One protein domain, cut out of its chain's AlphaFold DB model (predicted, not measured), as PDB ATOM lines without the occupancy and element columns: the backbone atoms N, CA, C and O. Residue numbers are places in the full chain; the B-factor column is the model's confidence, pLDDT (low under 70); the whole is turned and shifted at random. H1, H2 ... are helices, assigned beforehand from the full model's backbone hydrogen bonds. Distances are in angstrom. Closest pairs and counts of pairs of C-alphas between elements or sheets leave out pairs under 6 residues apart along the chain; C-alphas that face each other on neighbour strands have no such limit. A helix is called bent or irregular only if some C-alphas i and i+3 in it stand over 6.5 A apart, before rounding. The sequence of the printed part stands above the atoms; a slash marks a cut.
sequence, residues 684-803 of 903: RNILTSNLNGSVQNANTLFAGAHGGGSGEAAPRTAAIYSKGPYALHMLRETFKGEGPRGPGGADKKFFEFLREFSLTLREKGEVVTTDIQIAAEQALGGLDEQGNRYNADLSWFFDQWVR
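AT A GLANCE: This is residues 684 to 803 of the 903 residues of the protein "Peptidase_M1 domain-containing protein" of Acidobacteria bacterium (UniProt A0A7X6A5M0). One long helix, H3, and a second long one, H4, meet near the end of H3 and the start of H4 as a steep V; H5 folds back across H4, and the short H6 bridges from H5 to the middle of H3. At the first end of H3 sit two very short helices, H1 and H2, and three long links loop between the helices. The printed part has 120 residues with six named helices, H1 to H6 in chain order, and no named strand; the class is all helix. The whole is only just compact, close to loose, with a radius of gyration of the C-alphas of 16.2 A, and spans 49 by 36 by 24 A.

IN THESE COORDINATES: Find C-alpha 684 at (-53.237, 35.045, -7.979), where H1 begins; it runs to residue 688. H2, residues 696 to 699, is irregular: C-alphas 696 and 699 are 7.5 A apart. Go on to C-alpha 715 at (-51.214, 38.029, -19.644), from which H3 runs 26.8 A to residue 734. It has a kink of 29 degrees near residue 723 and is neither bent nor irregular, but only just: C-alphas 721 and 724 are 6.2 A apart. H4, residues 748 to 764, is 25.3 A long, and H5, residues 769 to 779, is 15.3 A. H6, residues 795 to 801, is 10.0 A long and ends at C-alpha 801, (-37.606, 35.523, -13.536).

HOW THE PARTS SIT: Begin at H1, which touches residues 715 to 723 of the hub, H3; their closest C-alphas, of Ile 686 and Ala 718, are 5.3 A apart. H2 touches H3 at its residues 715 to 720, with the C-alphas of Ala 698 and Arg 716 closest at 5.2 A. H3 and H4 are close but not clearly touching, the C-alphas of Arg 732 and Phe 750 closest at 5.9 A, at a steep tilt of 53 degrees, opposite ways. H5 touches H4, Phe 757 to Ala 779 being the closest C-alphas at 5.3 A, at a steep tilt of 50 degrees, opposite ways. H6 only just touches residues 723 to 727 of H3, with 3 pairs of C-alphas within 8 A. H3 and H5 are apart. In H1, H5 and H6 every O i to N i+4 pair is within hydrogen-bond range; in H3 it is 14 of 16, in H4 12 of 13, and H2 is too short for such a pair.

THE WHOLE: Look to the C-alphas of Gly 708 and Glu 785 for the two farthest apart, 51.4 A. The printed part has no cut. The links from H2 to H3, H3 to H4 and H5 to H6 are long. Mean pLDDT of the printed part is 86.4, and residues 706 to 713 and 784 to 791 are under 70.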
ATOM      1  N   ARG A 684     -51.936  35.428  -7.399       91.81
ATOM      2  CA  ARG A 684     -53.237  35.045  -7.979       91.81
ATOM      3  C   ARG A 684     -53.358  35.486  -9.439       91.81
ATOM      4  O   ARG A 684     -53.742  34.668 -10.273       91.81
ATOM      5  N   ASN A 685     -53.001  36.728  -9.762       91.06
ATOM      6  CA  ASN A 685     -53.062  37.269 -11.121       91.06
ATOM      7  C   ASN A 685     -52.146  36.480 -12.067       91.06
ATOM      8  O   ASN A 685     -52.568  36.049 -13.139       91.06
ATOM      9  N   ILE A 686     -50.920  36.176 -11.640       92.69
ATOM     10  CA  ILE A 686     -49.983  35.349 -12.411       92.69
ATOM     11  C   ILE A 686     -50.561  33.947 -12.660       92.69
ATOM     12  O   ILE A 686     -50.606  33.492 -13.800       92.69
ATOM     13  N   LEU A 687     -51.044  33.270 -11.615       91.25
ATOM     14  CA  LEU A 687     -51.518  31.884 -11.711       91.25
ATOM     15  C   LEU A 687     -52.860  31.730 -12.441       91.25
ATOM     16  O   LEU A 687     -53.246  30.605 -12.748       91.25
ATOM     17  N   THR A 688     -53.568  32.828 -12.719       88.56
ATOM     18  CA  THR A 688     -54.861  32.828 -13.427       88.56
ATOM     19  C   THR A 688     -54.800  33.447 -14.827       88.56
ATOM     20  O   THR A 688     -55.726  33.252 -15.612       88.56
ATOM     21  N   SER A 689     -53.710  34.136 -15.180       84.88
ATOM     22  CA  SER A 689     -53.574  34.915 -16.424       84.88
ATOM     23  C   SER A 689     -53.124  34.123 -17.653       84.88
ATOM     24  O   SER A 689     -52.963  34.706 -18.721       84.88
ATOM     25  N   ASN A 690     -52.917  32.805 -17.538       86.06
ATOM     26  CA  ASN A 690     -52.316  31.971 -18.588       86.06
ATOM     27  C   ASN A 690     -51.041  32.617 -19.176       86.06
ATOM     28  O   ASN A 690     -50.878  32.736 -20.394       86.06
ATOM     29  N   LEU A 691     -50.179  33.099 -18.274       88.94
ATOM     30  CA  LEU A 691     -48.970  33.844 -18.596       88.94
ATOM     31  C   LEU A 691     -47.950  32.968 -19.333       88.94
ATOM     32  O   LEU A 691     -47.385  32.025 -18.782       88.94
ATOM     33  N   ASN A 692     -47.682  33.350 -20.573       87.69
ATOM     34  CA  ASN A 692     -46.886  32.598 -21.533       87.69
ATOM     35  C   ASN A 692     -45.644  33.358 -22.022       87.69
ATOM     36  O   ASN A 692     -44.777  32.741 -22.634       87.69
ATOM     37  N   GLY A 693     -45.560  34.665 -21.763       88.56
ATOM     38  CA  GLY A 693     -44.404  35.500 -22.089       88.56
ATOM     39  C   GLY A 693     -43.557  35.866 -20.874       88.56
ATOM     40  O   GLY A 693     -43.918  35.609 -19.721       88.56
ATOM     41  N   SER A 694     -42.396  36.454 -21.151       93.12
ATOM     42  CA  SER A 694     -41.474  36.948 -20.131       93.12
ATOM     43  C   SER A 694     -41.882  38.338 -19.645       93.12
ATOM     44  O   SER A 694     -42.678  39.015 -20.292       93.12
ATOM     45  N   VAL A 695     -41.337  38.779 -18.508       96.00
ATOM     46  CA  VAL A 695     -41.585  40.136 -17.994       96.00
ATOM     47  C   VAL A 695     -41.042  41.168 -18.979       96.00
ATOM     48  O   VAL A 695     -41.765  42.086 -19.350       96.00
ATOM     49  N   GLN A 696     -39.809  40.964 -19.459       94.88
ATOM     50  CA  GLN A 696     -39.139  41.877 -20.387       94.88
ATOM     51  C   GLN A 696     -39.945  42.084 -21.671       94.88
ATOM     52  O   GLN A 696     -40.374  43.191 -21.982       94.88
ATOM     53  N   ASN A 697     -40.230  41.003 -22.395       91.94
ATOM     54  CA  ASN A 697     -40.805  41.114 -23.731       91.94
ATOM     55  C   ASN A 697     -42.341  41.164 -23.738       91.94
ATOM     56  O   ASN A 697     -42.928  41.166 -24.813       91.94
ATOM     57  N   ALA A 698     -43.023  41.241 -22.589       91.50
ATOM     58  CA  ALA A 698     -44.492  41.250 -22.528       91.50
ATOM     59  C   ALA A 698     -45.152  42.412 -23.292       91.50
ATOM     60  O   ALA A 698     -46.338  42.338 -23.620       91.50
ATOM     61  N   ASN A 699     -44.409  43.492 -23.558       87.12
ATOM     62  CA  ASN A 699     -44.898  44.631 -24.331       87.12
ATOM     63  C   ASN A 699     -44.713  44.473 -25.850       87.12
ATOM     64  O   ASN A 699     -45.445  45.095 -26.618       87.12
ATOM     65  N   THR A 700     -43.749  43.662 -26.286       88.06
ATOM     66  CA  THR A 700     -43.341  43.552 -27.697       88.06
ATOM     67  C   THR A 700     -43.621  42.188 -28.304       88.06
ATOM     68  O   THR A 700     -43.784  42.099 -29.515       88.06
ATOM     69  N   LEU A 701     -43.705  41.141 -27.484       91.56
ATOM     70  CA  LEU A 701     -43.997  39.765 -27.862       91.56
ATOM     71  C   LEU A 701     -45.255  39.258 -27.148       91.56
ATOM     72  O   LEU A 701     -45.726  39.808 -26.152       91.56
ATOM     73  N   PHE A 702     -45.806  38.174 -27.676       89.31
ATOM     74  CA  PHE A 702     -47.007  37.532 -27.175       89.31
ATOM     75  C   PHE A 702     -46.839  37.076 -25.719       89.31
ATOM     76  O   PHE A 702     -46.102  36.140 -25.419       89.31
ATOM     77  N   ALA A 703     -47.584  37.712 -24.812       87.88
ATOM     78  CA  ALA A 703     -47.554  37.384 -23.388       87.88
ATOM     79  C   ALA A 703     -48.503  36.239 -22.990       87.88
ATOM     80  O   ALA A 703     -48.411  35.731 -21.875       87.88
ATOM     81  N   GLY A 704     -49.417  35.828 -23.873       83.88
ATOM     82  CA  GLY A 704     -50.441  34.815 -23.610       83.88
ATOM     83  C   GLY A 704     -51.770  35.140 -24.280       83.88
ATOM     84  O   GLY A 704     -52.037  36.277 -24.670       83.88
ATOM     85  N   ALA A 705     -52.606  34.117 -24.451       72.88
ATOM     86  CA  ALA A 705     -53.900  34.290 -25.092       72.88
ATOM     87  C   ALA A 705     -54.887  34.899 -24.091       72.88
ATOM     88  O   ALA A 705     -54.951  34.467 -22.940       72.88
ATOM     89  N   HIS A 706     -55.687  35.871 -24.528       64.44
ATOM     90  CA  HIS A 706     -56.710  36.473 -23.676       64.44
ATOM     91  C   HIS A 706     -57.811  35.442 -23.401       64.44
ATOM     92  O   HIS A 706     -58.672  35.195 -24.244       64.44
ATOM     93  N   GLY A 707     -57.795  34.828 -22.218       49.53
ATOM     94  CA  GLY A 707     -58.785  33.829 -21.794       49.53
ATOM     95  C   GLY A 707     -60.136  34.402 -21.364       49.53
ATOM     96  O   GLY A 707     -60.846  33.772 -20.589       49.53
ATOM     97  N   GLY A 708     -60.480  35.611 -21.819       39.34
ATOM     98  CA  GLY A 708     -61.615  36.381 -21.302       39.34
ATOM     99  C   GLY A 708     -61.328  37.123 -19.988       39.34
ATOM    100  O   GLY A 708     -62.223  37.783 -19.467       39.34
ATOM    101  N   GLY A 709     -60.098  37.058 -19.464       43.12
ATOM    102  CA  GLY A 709     -59.636  37.948 -18.398       43.12
ATOM    103  C   GLY A 709     -59.523  39.383 -18.916       43.12
ATOM    104  O   GLY A 709     -58.918  39.618 -19.960       43.12
ATOM    105  N   SER A 710     -60.125  40.330 -18.200       46.69
ATOM    106  CA  SER A 710     -59.954  41.770 -18.427       46.69
ATOM    107  C   SER A 710     -59.216  42.378 -17.232       46.69
ATOM    108  O   SER A 710     -59.270  41.825 -16.135       46.69
ATOM    109  N   GLY A 711     -58.500  43.484 -17.441       60.47
ATOM    110  CA  GLY A 711     -57.747  44.153 -16.374       60.47
ATOM    111  C   GLY A 711     -56.440  43.443 -16.001       60.47
ATOM    112  O   GLY A 711     -55.681  43.026 -16.877       60.47
ATOM    113  N   GLU A 712     -56.163  43.321 -14.702       55.81
ATOM    114  CA  GLU A 712     -54.865  42.885 -14.154       55.81
ATOM    115  C   GLU A 712     -54.479  41.432 -14.476       55.81
ATOM    116  O   GLU A 712     -53.297  41.112 -14.577       55.81
ATOM    117  N   ALA A 713     -55.463  40.558 -14.709       55.78
ATOM    118  CA  ALA A 713     -55.239  39.159 -15.078       55.78
ATOM    119  C   ALA A 713     -55.013  38.951 -16.590       55.78
ATOM    120  O   ALA A 713     -54.906  37.812 -17.045       55.78
ATOM    121  N   ALA A 714     -54.953  40.016 -17.401       81.88
ATOM    122  CA  ALA A 714     -54.514  39.890 -18.788       81.88
ATOM    123  C   ALA A 714     -53.020  39.500 -18.821       81.88
ATOM    124  O   ALA A 714     -52.242  40.088 -18.073       81.88
ATOM    125  N   PRO A 715     -52.577  38.566 -19.683       86.25
ATOM    126  CA  PRO A 715     -51.214  38.029 -19.644       86.25
ATOM    127  C   PRO A 715     -50.101  39.091 -19.665       86.25
ATOM    128  O   PRO A 715     -49.172  39.015 -18.867       86.25
ATOM    129  N   ARG A 716     -50.207  40.127 -20.516       90.19
ATOM    130  CA  ARG A 716     -49.247  41.252 -20.520       90.19
ATOM    131  C   ARG A 716     -49.212  41.952 -19.162       90.19
ATOM    132  O   ARG A 716     -48.138  42.200 -18.620       90.19
ATOM    133  N   THR A 717     -50.384  42.281 -18.628       89.56
ATOM    134  CA  THR A 717     -50.521  42.988 -17.354       89.56
ATOM    135  C   THR A 717     -49.994  42.137 -16.204       89.56
ATOM    136  O   THR A 717     -49.186  42.619 -15.424       89.56
ATOM    137  N   ALA A 718     -50.321  40.846 -16.154       93.12
ATOM    138  CA  ALA A 718     -49.803  39.930 -15.144       93.12
ATOM    139  C   ALA A 718     -48.278  39.740 -15.232       93.12
ATOM    140  O   ALA A 718     -47.627  39.563 -14.206       93.12
ATOM    141  N   ALA A 719     -47.674  39.806 -16.423       94.94
ATOM    142  CA  ALA A 719     -46.218  39.799 -16.552       94.94
ATOM    143  C   ALA A 719     -45.590  41.037 -15.886       94.94
ATOM    144  O   ALA A 719     -44.677  40.914 -15.071       94.94
ATOM    145  N   ILE A 720     -46.113  42.222 -16.204       95.31
ATOM    146  CA  ILE A 720     -45.504  43.516 -15.868       95.31
ATOM    147  C   ILE A 720     -45.890  44.005 -14.458       95.31
ATOM    148  O   ILE A 720     -45.026  44.404 -13.685       95.31
ATOM    149  N   TYR A 721     -47.167  43.929 -14.086       95.00
ATOM    150  CA  TYR A 721     -47.722  44.433 -12.818       95.00
ATOM    151  C   TYR A 721     -47.863  43.347 -11.750       95.00
ATOM    152  O   TYR A 721     -48.364  43.595 -10.661       95.00
ATOM    153  N   SER A 722     -47.481  42.103 -12.043       96.19
ATOM    154  CA  SER A 722     -47.514  41.035 -11.039       96.19
ATOM    155  C   SER A 722     -46.216  40.239 -11.007       96.19
ATOM    156  O   SER A 722     -45.529  40.273  -9.993       96.19
ATOM    157  N   LYS A 723     -45.799  39.571 -12.093       97.31
ATOM    158  CA  LYS A 723     -44.560  38.767 -12.098       97.31
ATOM    159  C   LYS A 723     -43.317  39.633 -11.872       97.31
ATOM    160  O   LYS A 723     -42.467  39.243 -11.076       97.31
ATOM    161  N   GLY A 724     -43.239  40.807 -12.500       97.56
ATOM    162  CA  GLY A 724     -42.181  41.797 -12.271       97.56
ATOM    163  C   GLY A 724     -42.008  42.200 -10.796       97.56
ATOM    164  O   GLY A 724     -40.951  41.925 -10.221       97.56
ATOM    165  N   PRO A 725     -43.015  42.799 -10.132       98.00
ATOM    166  CA  PRO A 725     -42.897  43.194  -8.725       98.00
ATOM    167  C   PRO A 725     -42.776  41.990  -7.776       98.00
ATOM    168  O   PRO A 725     -42.074  42.072  -6.766       98.00
ATOM    169  N   TYR A 726     -43.351  40.831  -8.121       98.19
ATOM    170  CA  TYR A 726     -43.117  39.590  -7.378       98.19
ATOM    171  C   TYR A 726     -41.647  39.153  -7.449       98.19
ATOM    172  O   TYR A 726     -41.097  38.681  -6.455       98.19
ATOM    173  N   ALA A 727     -40.967  39.341  -8.586       97.50
ATOM    174  CA  ALA A 727     -39.531  39.092  -8.683       97.50
ATOM    175  C   ALA A 727     -38.749  39.961  -7.687       97.50
ATOM    176  O   ALA A 727     -37.918  39.439  -6.943       97.50
ATOM    177  N   LEU A 728     -39.075  41.251  -7.574       97.12
ATOM    178  CA  LEU A 728     -38.477  42.131  -6.562       97.12
ATOM    179  C   LEU A 728     -38.807  41.689  -5.129       97.12
ATOM    180  O   LEU A 728     -37.942  41.749  -4.256       97.12
ATOM    181  N   HIS A 729     -40.016  41.179  -4.879       96.69
ATOM    182  CA  HIS A 729     -40.357  40.559  -3.597       96.69
ATOM    183  C   HIS A 729     -39.488  39.326  -3.294       96.69
ATOM    184  O   HIS A 729     -38.924  39.251  -2.204       96.69
ATOM    185  N   MET A 730     -39.309  38.406  -4.248       95.81
ATOM    186  CA  MET A 730     -38.415  37.252  -4.077       95.81
ATOM    187  C   MET A 730     -36.979  37.697  -3.806       95.81
ATOM    188  O   MET A 730     -36.307  37.133  -2.943       95.81
ATOM    189  N   LEU A 731     -36.512  38.737  -4.508       93.38
ATOM    190  CA  LEU A 731     -35.199  39.320  -4.262       93.38
ATOM    191  C   LEU A 731     -35.111  39.868  -2.831       93.38
ATOM    192  O   LEU A 731     -34.167  39.519  -2.125       93.38
ATOM    193  N   ARG A 732     -36.114  40.622  -2.357       93.75
ATOM    194  CA  ARG A 732     -36.212  41.098  -0.964       93.75
ATOM    195  C   ARG A 732     -36.139  39.960   0.051       93.75
ATOM    196  O   ARG A 732     -35.425  40.089   1.046       93.75
ATOM    197  N   GLU A 733     -36.804  38.833  -0.196       91.81
ATOM    198  CA  GLU A 733     -36.766  37.690   0.725       91.81
ATOM    199  C   GLU A 733     -35.360  37.121   0.923       91.81
ATOM    200  O   GLU A 733     -35.061  36.591   2.000       91.81
ATOM    201  N   THR A 734     -34.456  37.295  -0.047       88.25
ATOM    202  CA  THR A 734     -33.055  36.863   0.086       88.25
ATOM    203  C   THR A 734     -32.265  37.665   1.130       88.25
ATOM    204  O   THR A 734     -31.311  37.135   1.701       88.25
ATOM    205  N   PHE A 735     -32.693  38.890   1.459       88.44
ATOM    206  CA  PHE A 735     -32.022  39.784   2.415       88.44
ATOM    207  C   PHE A 735     -32.498  39.628   3.864       88.44
ATOM    208  O   PHE A 735     -31.901  40.231   4.760       88.44
ATOM    209  N   LYS A 736     -33.568  38.855   4.096       83.06
ATOM    210  CA  LYS A 736     -34.265  38.747   5.386       83.06
ATOM    211  C   LYS A 736     -33.298  38.442   6.538       83.06
ATOM    212  O   LYS A 736     -32.691  37.373   6.599       83.06
ATOM    213  N   GLY A 737     -33.167  39.403   7.444       83.12
ATOM    214  CA  GLY A 737     -32.420  39.309   8.693       83.12
ATOM    215  C   GLY A 737     -33.301  38.949   9.890       83.12
ATOM    216  O   GLY A 737     -34.441  38.505   9.750       83.12
ATOM    217  N   GLU A 738     -32.766  39.153  11.091       79.62
ATOM    218  CA  GLU A 738     -33.496  38.952  12.345       79.62
ATOM    219  C   GLU A 738     -34.293  40.209  12.744       79.62
ATOM    220  O   GLU A 738     -33.877  41.336  12.475       79.62
ATOM    221  N   GLY A 739     -35.419  40.019  13.440       84.38
ATOM    222  CA  GLY A 739     -36.254  41.099  13.982       84.38
ATOM    223  C   GLY A 739     -37.544  41.371  13.192       84.38
ATOM    224  O   GLY A 739     -37.906  40.599  12.303       84.38
ATOM    225  N   PRO A 740     -38.287  42.441  13.536       84.31
ATOM    226  CA  PRO A 740     -39.493  42.846  12.809       84.31
ATOM    227  C   PRO A 740     -39.185  43.235  11.358       84.31
ATOM    228  O   PRO A 740     -38.110  43.764  11.082       84.31
ATOM    229  N   ARG A 741     -40.132  43.010  10.441       86.69
ATOM    230  CA  ARG A 741     -40.024  43.444   9.036       86.69
ATOM    231  C   ARG A 741     -39.969  44.971   8.923       86.69
ATOM    232  O   ARG A 741     -40.445  45.683   9.809       86.69
ATOM    233  N   GLY A 742     -39.360  45.447   7.841       85.12
ATOM    234  CA  GLY A 742     -39.234  46.865   7.518       85.12
ATOM    235  C   GLY A 742     -37.796  47.414   7.557       85.12
ATOM    236  O   GLY A 742     -36.849  46.719   7.944       85.12
ATOM    237  N   PRO A 743     -37.619  48.698   7.185       85.31
ATOM    238  CA  PRO A 743     -36.318  49.314   6.887       85.31
ATOM    239  C   PRO A 743     -35.374  49.445   8.091       85.31
ATOM    240  O   PRO A 743     -34.171  49.610   7.919       85.31
ATOM    241  N   GLY A 744     -35.903  49.383   9.317       84.12
ATOM    242  CA  GLY A 744     -35.117  49.428  10.556       84.12
ATOM    243  C   GLY A 744     -34.861  48.063  11.202       84.12
ATOM    244  O   GLY A 744     -34.234  48.015  12.258       84.12
ATOM    245  N   GLY A 745     -35.370  46.976  10.613       88.00
ATOM    246  CA  GLY A 745     -35.331  45.630  11.184       88.00
ATOM    247  C   GLY A 745     -34.797  44.598  10.194       88.00
ATOM    248  O   GLY A 745     -33.731  44.791   9.606       88.00
ATOM    249  N   ALA A 746     -35.539  43.507  10.002       88.19
ATOM    250  CA  ALA A 746     -35.132  42.364   9.191       88.19
ATOM    251  C   ALA A 746     -34.837  42.717   7.722       88.19
ATOM    252  O   ALA A 746     -34.043  42.025   7.093       88.19
ATOM    253  N   ASP A 747     -35.409  43.797   7.179       92.75
ATOM    254  CA  ASP A 747     -35.217  44.185   5.775       92.75
ATOM    255  C   ASP A 747     -34.221  45.332   5.589       92.75
ATOM    256  O   ASP A 747     -34.081  45.845   4.481       92.75
ATOM    257  N   LYS A 748     -33.501  45.748   6.639       92.94
ATOM    258  CA  LYS A 748     -32.576  46.891   6.571       92.94
ATOM    259  C   LYS A 748     -31.629  46.821   5.363       92.94
ATOM    260  O   LYS A 748     -31.521  47.787   4.617       92.94
ATOM    261  N   LYS A 749     -31.003  45.660   5.136       92.56
ATOM    262  CA  LYS A 749     -30.075  45.452   4.011       92.56
ATOM    263  C   LYS A 749     -30.755  45.557   2.647       92.56
ATOM    264  O   LYS A 749     -30.121  45.993   1.697       92.56
ATOM    265  N   PHE A 750     -32.024  45.161   2.548       94.56
ATOM    266  CA  PHE A 750     -32.784  45.305   1.309       94.56
ATOM    267  C   PHE A 750     -33.052  46.775   0.992       94.56
ATOM    268  O   PHE A 750     -32.893  47.183  -0.148       94.56
ATOM    269  N   PHE A 751     -33.422  47.588   1.985       94.75
ATOM    270  CA  PHE A 751     -33.643  49.020   1.765       94.75
ATOM    271  C   PHE A 751     -32.338  49.780   1.475       94.75
ATOM    272  O   PHE A 751     -32.355  50.717   0.685       94.75
ATOM    273  N   GLU A 752     -31.211  49.365   2.066       94.12
ATOM    274  CA  GLU A 752     -29.876  49.863   1.690       94.12
ATOM    275  C   GLU A 752     -29.545  49.496   0.234       94.12
ATOM    276  O   GLU A 752     -29.190  50.370  -0.549       94.12
ATOM    277  N   PHE A 753     -29.755  48.233  -0.152       94.81
ATOM    278  CA  PHE A 753     -29.617  47.777  -1.536       94.81
ATOM    279  C   PHE A 753     -30.508  48.571  -2.501       94.81
ATOM    280  O   PHE A 753     -30.023  49.049  -3.518       94.81
ATOM    281  N   LEU A 754     -31.796  48.733  -2.183       96.12
ATOM    282  CA  LEU A 754     -32.773  49.390  -3.050       96.12
ATOM    283  C   LEU A 754     -32.411  50.859  -3.287       96.12
ATOM    284  O   LEU A 754     -32.599  51.358  -4.397       96.12
ATOM    285  N   ARG A 755     -31.852  51.526  -2.273       95.69
ATOM    286  CA  ARG A 755     -31.326  52.887  -2.386       95.69
ATOM    287  C   ARG A 755     -30.156  52.955  -3.367       95.69
ATOM    288  O   ARG A 755     -30.222  53.715  -4.325       95.69
ATOM    289  N   GLU A 756     -29.117  52.150  -3.160       94.88
ATOM    290  CA  GLU A 756     -27.938  52.155  -4.040       94.88
ATOM    291  C   GLU A 756     -28.302  51.740  -5.472       94.88
ATOM    292  O   GLU A 756     -27.921  52.402  -6.430       94.88
ATOM    293  N   PHE A 757     -29.139  50.712  -5.623       95.62
ATOM    294  CA  PHE A 757     -29.688  50.280  -6.908       95.62
ATOM    295  C   PHE A 757     -30.405  51.420  -7.648       95.62
ATOM    296  O   PHE A 757     -30.182  51.628  -8.840       95.62
ATOM    297  N   SER A 758     -31.238  52.184  -6.937       96.50
ATOM    298  CA  SER A 758     -31.980  53.309  -7.512       96.50
ATOM    299  C   SER A 758     -31.056  54.455  -7.936       96.50
ATOM    300  O   SER A 758     -31.256  55.032  -9.004       96.50
ATOM    301  N   LEU A 759     -30.036  54.771  -7.131       94.62
ATOM    302  CA  LEU A 759     -29.042  55.801  -7.446       94.62
ATOM    303  C   LEU A 759     -28.220  55.433  -8.685       94.62
ATOM    304  O   LEU A 759     -28.107  56.249  -9.597       94.62
ATOM    305  N   THR A 760     -27.739  54.193  -8.771       93.12
ATOM    306  CA  THR A 760     -26.993  53.694  -9.935       93.12
ATOM    307  C   THR A 760     -27.809  53.777 -11.226       93.12
ATOM    308  O   THR A 760     -27.290  54.156 -12.274       93.12
ATOM    309  N   LEU A 761     -29.102  53.438 -11.180       94.88
ATOM    310  CA  LEU A 761     -29.966  53.572 -12.356       94.88
ATOM    311  C   LEU A 761     -30.232  55.034 -12.717       94.88
ATOM    312  O   LEU A 761     -30.276  55.373 -13.899       94.88
ATOM    313  N   ARG A 762     -30.358  55.914 -11.717       92.56
ATOM    314  CA  ARG A 762     -30.542  57.351 -11.942       92.56
ATOM    315  C   ARG A 762     -29.366  57.982 -12.679       92.56
ATOM    316  O   ARG A 762     -29.597  58.861 -13.501       92.56
ATOM    317  N   GLU A 763     -28.138  57.525 -12.432       91.00
ATOM    318  CA  GLU A 763     -26.947  57.988 -13.160       91.00
ATOM    319  C   GLU A 763     -26.984  57.647 -14.657       91.00
ATOM    320  O   GLU A 763     -26.389  58.363 -15.460       91.00
ATOM    321  N   LYS A 764     -27.694  56.578 -15.044       88.94
ATOM    322  CA  LYS A 764     -27.873  56.185 -16.449       88.94
ATOM    323  C   LYS A 764     -29.006  56.945 -17.139       88.94
ATOM    324  O   LYS A 764     -28.881  57.269 -18.314       88.94
ATOM    325  N   GLY A 765     -30.102  57.216 -16.428       88.06
ATOM    326  CA  GLY A 765     -31.295  57.880 -16.967       88.06
ATOM    327  C   GLY A 765     -32.153  56.961 -17.840       88.06
ATOM    328  O   GLY A 765     -33.269  56.630 -17.460       88.06
ATOM    329  N   GLU A 766     -31.626  56.508 -18.975       89.94
ATOM    330  CA  GLU A 766     -32.291  55.598 -19.916       89.94
ATOM    331  C   GLU A 766     -31.659  54.196 -19.826       89.94
ATOM    332  O   GLU A 766     -30.437  54.057 -19.916       89.94
ATOM    333  N   VAL A 767     -32.462  53.149 -19.589       93.44
ATOM    334  CA  VAL A 767     -31.942  51.818 -19.207       93.44
ATOM    335  C   VAL A 767     -32.538  50.651 -19.996       93.44
ATOM    336  O   VAL A 767     -33.690  50.682 -20.440       93.44
ATOM    337  N   VAL A 768     -31.755  49.573 -20.115       94.62
ATOM    338  CA  VAL A 768     -32.228  48.238 -20.529       94.62
ATOM    339  C   VAL A 768     -32.207  47.239 -19.368       94.62
ATOM    340  O   VAL A 768     -31.631  47.498 -18.311       94.62
ATOM    341  N   THR A 769     -32.789  46.054 -19.556       95.62
ATOM    342  CA  THR A 769     -32.837  44.984 -18.540       95.62
ATOM    343  C   THR A 769     -31.437  44.579 -18.063       95.62
ATOM    344  O   THR A 769     -31.231  44.327 -16.877       95.62
ATOM    345  N   THR A 770     -30.440  44.596 -18.947       94.81
ATOM    346  CA  THR A 770     -29.032  44.367 -18.598       94.81
ATOM    347  C   THR A 770     -28.459  45.463 -17.700       94.81
ATOM    348  O   THR A 770     -27.723  45.143 -16.771       94.81
ATOM    349  N   ASP A 771     -28.819  46.734 -17.897       95.50
ATOM    350  CA  ASP A 771     -28.401  47.810 -16.986       95.50
ATOM    351  C   ASP A 771     -29.018  47.633 -15.597       95.50
ATOM    352  O   ASP A 771     -28.330  47.813 -14.595       95.50
ATOM    353  N   ILE A 772     -30.284  47.211 -15.539       96.12
ATOM    354  CA  ILE A 772     -30.985  46.880 -14.293       96.12
ATOM    355  C   ILE A 772     -30.286  45.722 -13.573       96.12
ATOM    356  O   ILE A 772     -30.037  45.796 -12.368       96.12
ATOM    357  N   GLN A 773     -29.905  44.674 -14.302       94.94
ATOM    358  CA  GLN A 773     -29.131  43.570 -13.742       94.94
ATOM    359  C   GLN A 773     -27.785  44.040 -13.186       94.94
ATOM    360  O   GLN A 773     -27.464  43.734 -12.039       94.94
ATOM    361  N   ILE A 774     -27.015  44.793 -13.971       92.12
ATOM    362  CA  ILE A 774     -25.698  45.294 -13.562       92.12
ATOM    363  C   ILE A 774     -25.824  46.198 -12.330       92.12
ATOM    364  O   ILE A 774     -25.046  46.048 -11.390       92.12
ATOM    365  N   ALA A 775     -26.823  47.082 -12.285       93.69
ATOM    366  CA  ALA A 775     -27.064  47.949 -11.135       93.69
ATOM    367  C   ALA A 775     -27.388  47.145  -9.867       93.69
ATOM    368  O   ALA A 775     -26.900  47.468  -8.783       93.69
ATOM    369  N   ALA A 776     -28.167  46.066  -9.989       94.06
ATOM    370  CA  ALA A 776     -28.450  45.176  -8.869       94.06
ATOM    371  C   ALA A 776     -27.187  44.422  -8.408       94.06
ATOM    372  O   ALA A 776     -26.913  44.322  -7.213       94.06
ATOM    373  N   GLU A 777     -26.371  43.924  -9.334       92.25
ATOM    374  CA  GLU A 777     -25.099  43.268  -9.003       92.25
ATOM    375  C   GLU A 777     -24.122  44.243  -8.319       92.25
ATOM    376  O   GLU A 777     -23.474  43.877  -7.338       92.25
ATOM    377  N   GLN A 778     -24.066  45.502  -8.764       89.00
ATOM    378  CA  GLN A 778     -23.269  46.567  -8.143       89.00
ATOM    379  C   GLN A 778     -23.737  46.894  -6.725       89.00
ATOM    380  O   GLN A 778     -22.924  46.899  -5.803       89.00
ATOM    381  N   ALA A 779     -25.042  47.095  -6.526       89.38
ATOM    382  CA  ALA A 779     -25.614  47.379  -5.211       89.38
ATOM    383  C   ALA A 779     -25.424  46.217  -4.211       89.38
ATOM    384  O   ALA A 779     -25.439  46.423  -2.998       89.38
ATOM    385  N   LEU A 780     -25.199  44.993  -4.703       86.94
ATOM    386  CA  LEU A 780     -24.826  43.824  -3.898       86.94
ATOM    387  C   LEU A 780     -23.316  43.709  -3.606       86.94
ATOM    388  O   LEU A 780     -22.906  42.776  -2.913       86.94
ATOM    389  N   GLY A 781     -22.481  44.614  -4.127       80.81
ATOM    390  CA  GLY A 781     -21.018  44.522  -4.046       80.81
ATOM    391  C   GLY A 781     -20.433  43.410  -4.925       80.81
ATOM    392  O   GLY A 781     -19.406  42.819  -4.590       80.81
ATOM    393  N   GLY A 782     -21.126  43.065  -6.014       72.88
ATOM    394  CA  GLY A 782     -20.796  41.954  -6.903       72.88
ATOM    395  C   GLY A 782     -19.721  42.242  -7.948       72.88
ATOM    396  O   GLY A 782     -19.186  41.277  -8.504       72.88
ATOM    397  N   LEU A 783     -19.399  43.518  -8.195       70.88
ATOM    398  CA  LEU A 783     -18.389  43.951  -9.163       70.88
ATOM    399  C   LEU A 783     -17.107  44.438  -8.472       70.88
ATOM    400  O   LEU A 783     -17.174  45.084  -7.425       70.88
ATOM    401  N   ASP A 784     -15.949  44.132  -9.059       67.81
ATOM    402  CA  ASP A 784     -14.663  44.718  -8.660       67.81
ATOM    403  C   ASP A 784     -14.476  46.153  -9.208       67.81
ATOM    404  O   ASP A 784     -15.310  46.669  -9.956       67.81
ATOM    405  N   GLU A 785     -13.370  46.816  -8.844       69.75
ATOM    406  CA  GLU A 785     -13.030  48.176  -9.311       69.75
ATOM    407  C   GLU A 785     -12.869  48.278 -10.843       69.75
ATOM    408  O   GLU A 785     -12.863  49.377 -11.394       69.75
ATOM    409  N   GLN A 786     -12.718  47.144 -11.533       67.88
ATOM    410  CA  GLN A 786     -12.594  47.044 -12.986       67.88
ATOM    411  C   GLN A 786     -13.922  46.651 -13.661       67.88
ATOM    412  O   GLN A 786     -13.964  46.528 -14.884       67.88
ATOM    413  N   GLY A 787     -15.002  46.476 -12.891       67.38
ATOM    414  CA  GLY A 787     -16.328  46.109 -13.382       67.38
ATOM    415  C   GLY A 787     -16.539  44.610 -13.621       67.38
ATOM    416  O   GLY A 787     -17.579  44.235 -14.163       67.38
ATOM    417  N   ASN A 788     -15.608  43.736 -13.224       67.75
ATOM    418  CA  ASN A 788     -15.773  42.290 -13.392       67.75
ATOM    419  C   ASN A 788     -16.620  41.694 -12.266       67.75
ATOM    420  O   ASN A 788     -16.472  42.043 -11.093       67.75
ATOM    421  N   ARG A 789     -17.463  40.715 -12.610       68.88
ATOM    422  CA  ARG A 789     -18.253  39.948 -11.638       68.88
ATOM    423  C   ARG A 789     -17.349  39.039 -10.805       68.88
ATOM    424  O   ARG A 789     -16.637  38.205 -11.359       68.88
ATOM    425  N   TYR A 790     -17.421  39.151  -9.480       58.06
ATOM    426  CA  TYR A 790     -16.617  38.330  -8.563       58.06
ATOM    427  C   TYR A 790     -17.442  37.678  -7.436       58.06
ATOM    428  O   TYR A 790     -17.203  36.514  -7.123       58.06
ATOM    429  N   ASN A 791     -18.446  38.370  -6.865       55.38
ATOM    430  CA  ASN A 791     -19.138  37.914  -5.640       55.38
ATOM    431  C   ASN A 791     -20.675  37.798  -5.707       55.38
ATOM    432  O   ASN A 791     -21.252  37.084  -4.885       55.38
ATOM    433  N   ALA A 792     -21.354  38.456  -6.651       73.56
ATOM    434  CA  ALA A 792     -22.812  38.385  -6.787       73.56
ATOM    435  C   ALA A 792     -23.212  38.413  -8.270       73.56
ATOM    436  O   ALA A 792     -23.346  39.479  -8.858       73.56
ATOM    437  N   ASP A 793     -23.370  37.232  -8.875       84.19
ATOM    438  CA  ASP A 793     -23.911  37.075 -10.230       84.19
ATOM    439  C   ASP A 793     -25.423  36.831 -10.154       84.19
ATOM    440  O   ASP A 793     -25.881  35.827  -9.586       84.19
ATOM    441  N   LEU A 794     -26.195  37.761 -10.715       90.94
ATOM    442  CA  LEU A 794     -27.651  37.691 -10.783       90.94
ATOM    443  C   LEU A 794     -28.152  37.240 -12.158       90.94
ATOM    444  O   LEU A 794     -29.364  37.246 -12.368       90.94
ATOM    445  N   SER A 795     -27.277  36.764 -13.055       90.00
ATOM    446  CA  SER A 795     -27.693  36.204 -14.354       90.00
ATOM    447  C   SER A 795     -28.824  35.209 -14.200       90.00
ATOM    448  O   SER A 795     -29.871  35.402 -14.793       90.00
ATOM    449  N   TRP A 796     -28.671  34.212 -13.322       89.88
ATOM    450  CA  TRP A 796     -29.706  33.203 -13.080       89.88
ATOM    451  C   TRP A 796     -31.059  33.817 -12.699       89.88
ATOM    452  O   TRP A 796     -32.095  33.283 -13.079       89.88
ATOM    453  N   PHE A 797     -31.054  34.918 -11.942       93.75
ATOM    454  CA  PHE A 797     -32.271  35.538 -11.442       93.75
ATOM    455  C   PHE A 797     -32.993  36.255 -12.577       93.75
ATOM    456  O   PHE A 797     -34.159  35.974 -12.833       93.75
ATOM    457  N   PHE A 798     -32.289  37.124 -13.302       95.44
ATOM    458  CA  PHE A 798     -32.883  37.837 -14.430       95.44
ATOM    459  C   PHE A 798     -33.260  36.875 -15.558       95.44
ATOM    460  O   PHE A 798     -34.361  36.954 -16.094       95.44
ATOM    461  N   ASP A 799     -32.404  35.902 -15.857       93.69
ATOM    462  CA  ASP A 799     -32.611  34.906 -16.904       93.69
ATOM    463  C   ASP A 799     -33.852  34.041 -16.701       93.69
ATOM    464  O   ASP A 799     -34.504  33.676 -17.677       93.69
ATOM    465  N   GLN A 800     -34.182  33.715 -15.452       92.94
ATOM    466  CA  GLN A 800     -35.333  32.876 -15.117       92.94
ATOM    467  C   GLN A 800     -36.584  33.717 -14.842       92.94
ATOM    468  O   GLN A 800     -37.668  33.422 -15.344       92.94
ATOM    469  N   TRP A 801     -36.453  34.798 -14.073       94.19
ATOM    470  CA  TRP A 801     -37.606  35.523 -13.536       94.19
ATOM    471  C   TRP A 801     -38.020  36.741 -14.356       94.19
ATOM    472  O   TRP A 801     -39.188  37.122 -14.294       94.19
ATOM    473  N   VAL A 802     -37.111  37.310 -15.152       95.94
ATOM    474  CA  VAL A 802     -37.377  38.500 -15.976       95.94
ATOM    475  C   VAL A 802     -37.426  38.145 -17.465       95.94
ATOM    476  O   VAL A 802     -38.416  38.448 -18.132       95.94
ATOM    477  N   ARG A 803     -36.401  37.448 -17.968       94.56
ATOM    478  CA  ARG A 803     -36.247  37.023 -19.374       94.56
ATOM    479  C   ARG A 803     -36.924  35.687 -19.679       94.56
ATOM    480  O   ARG A 803     -37.326  35.435 -20.814       94.56
TER     481      ARG A 803